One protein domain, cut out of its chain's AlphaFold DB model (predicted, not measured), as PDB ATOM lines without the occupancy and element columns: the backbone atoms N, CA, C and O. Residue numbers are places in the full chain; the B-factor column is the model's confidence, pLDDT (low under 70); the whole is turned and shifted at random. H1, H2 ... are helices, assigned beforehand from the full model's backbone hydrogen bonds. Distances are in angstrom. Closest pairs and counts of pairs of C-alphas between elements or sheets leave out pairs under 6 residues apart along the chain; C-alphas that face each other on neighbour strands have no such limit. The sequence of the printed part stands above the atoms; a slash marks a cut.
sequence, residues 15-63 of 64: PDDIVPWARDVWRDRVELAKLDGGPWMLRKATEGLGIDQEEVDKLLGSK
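This is residues 15 to 63 of the 64 residues of an uncharacterized protein of Tropicimonas sp. IMCC6043 (UniProt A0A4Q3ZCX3). Helix H3 runs through the middle of a small all-helix domain; H1 crosses it on one side, and H4 folds back along it on another side to make a helical hairpin. The short H2, one turn long, sits by the first residues of H3, between the last part of H1 and H4. The printed part has 49 residues with four named helices, in the order H1, H2, H3, H4, and no named strand. The whole is compact, with a radius of gyration of the C-alphas of 10.0 A, yet its outline is elongated, spanning 33 by 19 by 15 A.

Start with H1, residues 18 to 27, and compare it with H3, residues 38 to 49: they touch, with the C-alphas of Ala 22 and Ala 45 the closest at 4.0 A. Their lines stand at a steep tilt of 52 degrees, and they run opposite ways. Next comes H2, residues 29 to 32, close to H1 but not clearly touching it; the closest C-alphas, of Val 25 and Leu 32, are 7.5 A apart. H2 touches H3 at residues 38 to 42 of H3 alone, and there the closest C-alphas, of Leu 32 and Gly 38, are 4.5 A apart. H3 is the hub, touching three helices. The third is H4, residues 53 to 61, whose closest C-alpha pair with H3 is Leu 42 and Val 56, at 6.5 A. H3 and H4 form a hairpin, at a shallow tilt of 23 degrees, opposite ways. H4 is close to H2 but not clearly touching it, with the C-alphas of Val 30 and Leu 59 closest at 7.5 A, and H4 is apart from H1. In the backbones of H1, H3 and H4, every O i to N i+4 pair is within hydrogen-bond range; H2 is too short for such a pair.

Find C-alpha 18 at (-169.745, 55.511, -71.574), where H1 begins; it runs 14.2 A to C-alpha 27. H2 measures 5.0 A from C-alpha 29 to C-alpha 32. Look next at C-alpha 38, at (-157.706, 48.698, -80.716), from which H3 runs 16.2 A to C-alpha 49. H4 runs 11.9 A from C-alpha 53 and ends at C-alpha 61, at (-146.634, 46.025, -74.576).

The two C-alphas farthest apart, those of Asp 16 and Lys 63, are 33.5 A apart. The printed part has no cut, and its three links, H1 to H2, H2 to H3 and H3 to H4, are tight. The mean pLDDT of the printed part is 85.6; the model's confidence is low, under 70, at residues 15 to 17 and 62 to 63.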
ATOM      1  N   PRO A  15    -172.109  57.207 -76.180       59.22
ATOM      2  CA  PRO A  15    -173.389  57.190 -75.484       59.22
ATOM      3  C   PRO A  15    -173.283  57.999 -74.183       59.22
ATOM      4  O   PRO A  15    -172.222  57.983 -73.557       59.22
ATOM      5  N   ASP A  16    -174.379  58.633 -73.745       62.53
ATOM      6  CA  ASP A  16    -174.438  59.354 -72.456       62.53
ATOM      7  C   ASP A  16    -173.911  58.489 -71.290       62.53
ATOM      8  O   ASP A  16    -173.299  58.993 -70.349       62.53
ATOM      9  N   ASP A  17    -174.075  57.167 -71.411       68.31
ATOM     10  CA  ASP A  17    -173.410  56.157 -70.598       68.31
ATOM     11  C   ASP A  17    -172.206  55.543 -71.336       68.31
ATOM     12  O   ASP A  17    -172.318  54.560 -72.075       68.31
ATOM     13  N   ILE A  18    -171.012  56.075 -71.077       75.62
ATOM     14  CA  ILE A  18    -169.745  55.511 -71.574       75.62
ATOM     15  C   ILE A  18    -169.394  54.169 -70.905       75.62
ATOM     16  O   ILE A  18    -168.626  53.375 -71.449       75.62
ATOM     17  N   VAL A  19    -169.977  53.880 -69.735       81.69
ATOM     18  CA  VAL A  19    -169.619  52.733 -68.886       81.69
ATOM     19  C   VAL A  19    -169.965  51.373 -69.520       81.69
ATOM     20  O   VAL A  19    -169.099  50.495 -69.507       81.69
ATOM     21  N   PRO A  20    -171.166  51.134 -70.092       86.25
ATOM     22  CA  PRO A  20    -171.477  49.877 -70.775       86.25
ATOM     23  C   PRO A  20    -170.580  49.625 -71.991       86.25
ATOM     24  O   PRO A  20    -170.014  48.542 -72.113       86.25
ATOM     25  N   TRP A  21    -170.369  50.643 -72.831       86.81
ATOM     26  CA  TRP A  21    -169.469  50.548 -73.984       86.81
ATOM     27  C   TRP A  21    -168.037  50.225 -73.551       86.81
ATOM     28  O   TRP A  21    -167.405  49.310 -74.080       86.81
ATOM     29  N   ALA A  22    -167.537  50.933 -72.538       89.62
ATOM     30  CA  ALA A  22    -166.199  50.719 -72.020       89.62
ATOM     31  C   ALA A  22    -166.033  49.319 -71.408       89.62
ATOM     32  O   ALA A  22    -164.986  48.694 -71.575       89.62
ATOM     33  N   ARG A  23    -167.071  48.782 -70.752       89.19
ATOM     34  CA  ARG A  23    -167.090  47.394 -70.262       89.19
ATOM     35  C   ARG A  23    -166.987  46.379 -71.391       89.19
ATOM     36  O   ARG A  23    -166.219  45.431 -71.251       89.19
ATOM     37  N   ASP A  24    -167.729  46.563 -72.480       90.56
ATOM     38  CA  ASP A  24    -167.672  45.664 -73.636       90.56
ATOM     39  C   ASP A  24    -166.291  45.706 -74.303       90.56
ATOM     40  O   ASP A  24    -165.670  44.664 -74.514       90.56
ATOM     41  N   VAL A  25    -165.748  46.907 -74.522       91.06
ATOM     42  CA  VAL A  25    -164.388  47.096 -75.049       91.06
ATOM     43  C   VAL A  25    -163.340  46.451 -74.138       91.06
ATOM     44  O   VAL A  25    -162.446  45.749 -74.608       91.06
ATOM     45  N   TRP A  26    -163.445  46.642 -72.821       91.88
ATOM     46  CA  TRP A  26    -162.493  46.068 -71.871       91.88
ATOM     47  C   TRP A  26    -162.648  44.549 -71.709       91.88
ATOM     48  O   TRP A  26    -161.670  43.843 -71.436       91.88
ATOM     49  N   ARG A  27    -163.853  44.002 -71.903       92.69
ATOM     50  CA  ARG A  27    -164.076  42.551 -71.952       92.69
ATOM     51  C   ARG A  27    -163.308  41.937 -73.120       92.69
ATOM     52  O   ARG A  27    -162.576  40.972 -72.915       92.69
ATOM     53  N   ASP A  28    -163.392  42.559 -74.291       92.81
ATOM     54  CA  ASP A  28    -162.817  42.044 -75.537       92.81
ATOM     55  C   ASP A  28    -161.373  42.547 -75.772       92.81
ATOM     56  O   ASP A  28    -160.829  42.487 -76.878       92.81
ATOM     57  N   ARG A  29    -160.708  43.011 -74.701       91.50
ATOM     58  CA  ARG A  29    -159.432  43.740 -74.757       91.50
ATOM     59  C   ARG A  29    -158.284  43.015 -75.451       91.50
ATOM     60  O   ARG A  29    -157.468  43.654 -76.107       91.50
ATOM     61  N   VAL A  30    -158.228  41.691 -75.330       89.88
ATOM     62  CA  VAL A  30    -157.181  40.857 -75.944       89.88
ATOM     63  C   VAL A  30    -157.328  40.809 -77.463       89.88
ATOM     64  O   VAL A  30    -156.329  40.845 -78.178       89.88
ATOM     65  N   GLU A  31    -158.561  40.746 -77.964       88.62
ATOM     66  CA  GLU A  31    -158.827  40.756 -79.404       88.62
ATOM     67  C   GLU A  31    -158.684  42.165 -79.969       88.62
ATOM     68  O   GLU A  31    -158.056  42.351 -81.010       88.62
ATOM     69  N   LEU A  32    -159.164  43.177 -79.240       89.62
ATOM     70  CA  LEU A  32    -159.003  44.569 -79.646       89.62
ATOM     71  C   LEU A  32    -157.530  44.965 -79.727       89.62
ATOM     72  O   LEU A  32    -157.149  45.579 -80.711       89.62
ATOM     73  N   ALA A  33    -156.671  44.548 -78.797       89.25
ATOM     74  CA  ALA A  33    -155.236  44.851 -78.842       89.25
ATOM     75  C   ALA A  33    -154.512  44.381 -80.119       89.25
ATOM     76  O   ALA A  33    -153.422  44.868 -80.428       89.25
ATOM     77  N   LYS A  34    -155.099  43.444 -80.872       88.00
ATOM     78  CA  LYS A  34    -154.565  42.959 -82.151       88.00
ATOM     79  C   LYS A  34    -154.988  43.823 -83.342       88.00
ATOM     80  O   LYS A  34    -154.373  43.711 -84.399       88.00
ATOM     81  N   LEU A  35    -156.025  44.647 -83.189       87.81
ATOM     82  CA  LEU A  35    -156.558  45.519 -84.233       87.81
ATOM     83  C   LEU A  35    -155.810  46.854 -84.265       87.81
ATOM     84  O   LEU A  35    -155.494  47.417 -83.220       87.81
ATOM     85  N   ASP A  36    -155.640  47.428 -85.457       83.31
ATOM     86  CA  ASP A  36    -154.963  48.723 -85.628       83.31
ATOM     87  C   ASP A  36    -155.662  49.876 -84.879       83.31
ATOM     88  O   ASP A  36    -155.012  50.795 -84.387       83.31
ATOM     89  N   GLY A  37    -156.992  49.811 -84.736       86.00
ATOM     90  CA  GLY A  37    -157.783  50.777 -83.956       86.00
ATOM     91  C   GLY A  37    -157.957  50.421 -82.474       86.00
ATOM     92  O   GLY A  37    -158.475  51.223 -81.698       86.00
ATOM     93  N   GLY A  38    -157.535  49.225 -82.066       88.69
ATOM     94  CA  GLY A  38    -157.706  48.698 -80.716       88.69
ATOM     95  C   GLY A  38    -157.053  49.506 -79.602       88.69
ATOM     96  O   GLY A  38    -157.728  49.790 -78.612       88.69
ATOM     97  N   PRO A  39    -155.784  49.936 -79.748       90.81
ATOM     98  CA  PRO A  39    -155.118  50.778 -78.759       90.81
ATOM     99  C   PRO A  39    -155.919  52.029 -78.386       90.81
ATOM    100  O   PRO A  39    -155.994  52.390 -77.215       90.81
ATOM    101  N   TRP A  40    -156.551  52.682 -79.365       90.81
ATOM    102  CA  TRP A  40    -157.379  53.861 -79.112       90.81
ATOM    103  C   TRP A  40    -158.653  53.507 -78.331       90.81
ATOM    104  O   TRP A  40    -158.963  54.176 -77.346       90.81
ATOM    105  N   MET A  41    -159.347  52.427 -78.717       90.50
ATOM    106  CA  MET A  41    -160.562  51.974 -78.025       90.50
ATOM    107  C   MET A  41    -160.272  51.601 -76.572       90.50
ATOM    108  O   MET A  41    -160.997  52.020 -75.675       90.50
ATOM    109  N   LEU A  42    -159.183  50.868 -76.329       92.06
ATOM    110  CA  LEU A  42    -158.782  50.442 -74.990       92.06
ATOM    111  C   LEU A  42    -158.493  51.624 -74.070       92.06
ATOM    112  O   LEU A  42    -158.987  51.638 -72.949       92.06
ATOM    113  N   ARG A  43    -157.768  52.636 -74.560       90.75
ATOM    114  CA  ARG A  43    -157.479  53.858 -73.793       90.75
ATOM    115  C   ARG A  43    -158.743  54.627 -73.423       90.75
ATOM    116  O   ARG A  43    -158.857  55.116 -72.303       90.75
ATOM    117  N   LYS A  44    -159.698  54.714 -74.352       90.06
ATOM    118  CA  LYS A  44    -160.985  55.380 -74.119       90.06
ATOM    119  C   LYS A  44    -161.891  54.591 -73.176       90.06
ATOM    120  O   LYS A  44    -162.586  55.184 -72.357       90.06
ATOM    121  N   ALA A  45    -161.849  53.264 -73.240       90.69
ATOM    122  CA  ALA A  45    -162.571  52.418 -72.304       90.69
ATOM    123  C   ALA A  45    -162.002  52.511 -70.885       90.69
ATOM    124  O   ALA A  45    -162.763  52.652 -69.932       90.69
ATOM    125  N   THR A  46    -160.680  52.486 -70.714       91.38
ATOM    126  CA  THR A  46    -160.083  52.622 -69.379       91.38
ATOM    127  C   THR A  46    -160.309  54.006 -68.778       91.38
ATOM    128  O   THR A  46    -160.609  54.086 -67.590       91.38
ATOM    129  N   GLU A  47    -160.294  55.068 -69.590       89.38
ATOM    130  CA  GLU A  47    -160.707  56.421 -69.184       89.38
ATOM    131  C   GLU A  47    -162.154  56.432 -68.652       89.38
ATOM    132  O   GLU A  47    -162.405  56.947 -67.564       89.38
ATOM    133  N   GLY A  48    -163.090  55.782 -69.355       85.94
ATOM    134  CA  GLY A  48    -164.492  55.668 -68.930       85.94
ATOM    135  C   GLY A  48    -164.741  54.749 -67.724       85.94
ATOM    136  O   GLY A  48    -165.756  54.894 -67.046       85.94
ATOM    137  N   LEU A  49    -163.833  53.808 -67.437       86.94
ATOM    138  CA  LEU A  49    -163.930  52.879 -66.300       86.94
ATOM    139  C   LEU A  49    -163.110  53.312 -65.079       86.94
ATOM    140  O   LEU A  49    -163.192  52.653 -64.043       86.94
ATOM    141  N   GLY A  50    -162.308  54.377 -65.188       88.12
ATOM    142  CA  GLY A  50    -161.348  54.762 -64.150       88.12
ATOM    143  C   GLY A  50    -160.237  53.725 -63.940       88.12
ATOM    144  O   GLY A  50    -159.698  53.613 -62.840       88.12
ATOM    145  N   ILE A  51    -159.928  52.935 -64.970       87.56
ATOM    146  CA  ILE A  51    -158.828  51.965 -64.965       87.56
ATOM    147  C   ILE A  51    -157.541  52.694 -65.350       87.56
ATOM    148  O   ILE A  51    -157.548  53.576 -66.211       87.56
ATOM    149  N   ASP A  52    -156.431  52.308 -64.726       90.44
ATOM    150  CA  ASP A  52    -155.125  52.887 -65.025       90.44
ATOM    151  C   ASP A  52    -154.726  52.645 -66.493       90.44
ATOM    152  O   ASP A  52    -154.904  51.557 -67.046       90.44
ATOM    153  N   GLN A  53    -154.156  53.668 -67.128       87.00
ATOM    154  CA  GLN A  53    -153.598  53.561 -68.474       87.00
ATOM    155  C   GLN A  53    -152.404  52.593 -68.512       87.00
ATOM    156  O   GLN A  53    -152.168  51.970 -69.548       87.00
ATOM    157  N   GLU A  54    -151.721  52.374 -67.382       89.19
ATOM    158  CA  GLU A  54    -150.664  51.365 -67.257       89.19
ATOM    159  C   GLU A  54    -151.171  49.954 -67.607       89.19
ATOM    160  O   GLU A  54    -150.451  49.159 -68.213       89.19
ATOM    161  N   GLU A  55    -152.434  49.639 -67.299       88.06
ATOM    162  CA  GLU A  55    -153.035  48.350 -67.651       88.06
ATOM    163  C   GLU A  55    -153.208  48.194 -69.166       88.06
ATOM    164  O   GLU A  55    -153.043  47.096 -69.698       88.06
ATOM    165  N   VAL A  56    -153.479  49.288 -69.886       89.19
ATOM    166  CA  VAL A  56    -153.514  49.286 -71.355       89.19
ATOM    167  C   VAL A  56    -152.110  49.090 -71.910       89.19
ATOM    168  O   VAL A  56    -151.914  48.275 -72.810       89.19
ATOM    169  N   ASP A  57    -151.124  49.797 -71.363       88.69
ATOM    170  CA  ASP A  57    -149.741  49.719 -71.830       88.69
ATOM    171  C   ASP A  57    -149.120  48.337 -71.576       88.69
ATOM    172  O   ASP A  57    -148.419  47.821 -72.445       88.69
ATOM    173  N   LYS A  58    -149.441  47.670 -70.459       88.62
ATOM    174  CA  LYS A  58    -149.096  46.251 -70.234       88.62
ATOM    175  C   LYS A  58    -149.706  45.351 -71.302       88.62
ATOM    176  O   LYS A  58    -149.050  44.436 -71.804       88.62
ATOM    177  N   LEU A  59    -150.957  45.613 -71.663       86.81
ATOM    178  CA  LEU A  59    -151.721  44.792 -72.593       86.81
ATOM    179  C   LEU A  59    -151.237  44.953 -74.041       86.81
ATOM    180  O   LEU A  59    -151.126  43.968 -74.768       86.81
ATOM    181  N   LEU A  60    -150.874  46.173 -74.438       85.00
ATOM    182  CA  LEU A  60    -150.286  46.483 -75.744       85.00
ATOM    183  C   LEU A  60    -148.789  46.136 -75.820       85.00
ATOM    184  O   LEU A  60    -148.293  45.736 -76.874       85.00
ATOM    185  N   GLY A  61    -148.069  46.280 -74.708       79.75
ATOM    186  CA  GLY A  61    -146.634  46.025 -74.576       79.75
ATOM    187  C   GLY A  61    -146.264  44.548 -74.428       79.75
ATOM    188  O   GLY A  61    -145.113  44.190 -74.664       79.75
ATOM    189  N   SER A  62    -147.229  43.671 -74.130       61.31
ATOM    190  CA  SER A  62    -147.034  42.209 -74.083       61.31
ATOM    191  C   SER A  62    -146.767  41.565 -75.458       61.31
ATOM    192  O   SER A  62    -146.658  40.348 -75.560       61.31
ATOM    193  N   LYS A  63    -146.639  42.357 -76.531       52.59
ATOM    194  CA  LYS A  63    -146.368  41.905 -77.908       52.59
ATOM    195  C   LYS A  63    -144.869  41.675 -78.193       52.59
ATOM    196  O   LYS A  63    -144.418  41.975 -79.300       52.59
TER     197      LYS A  63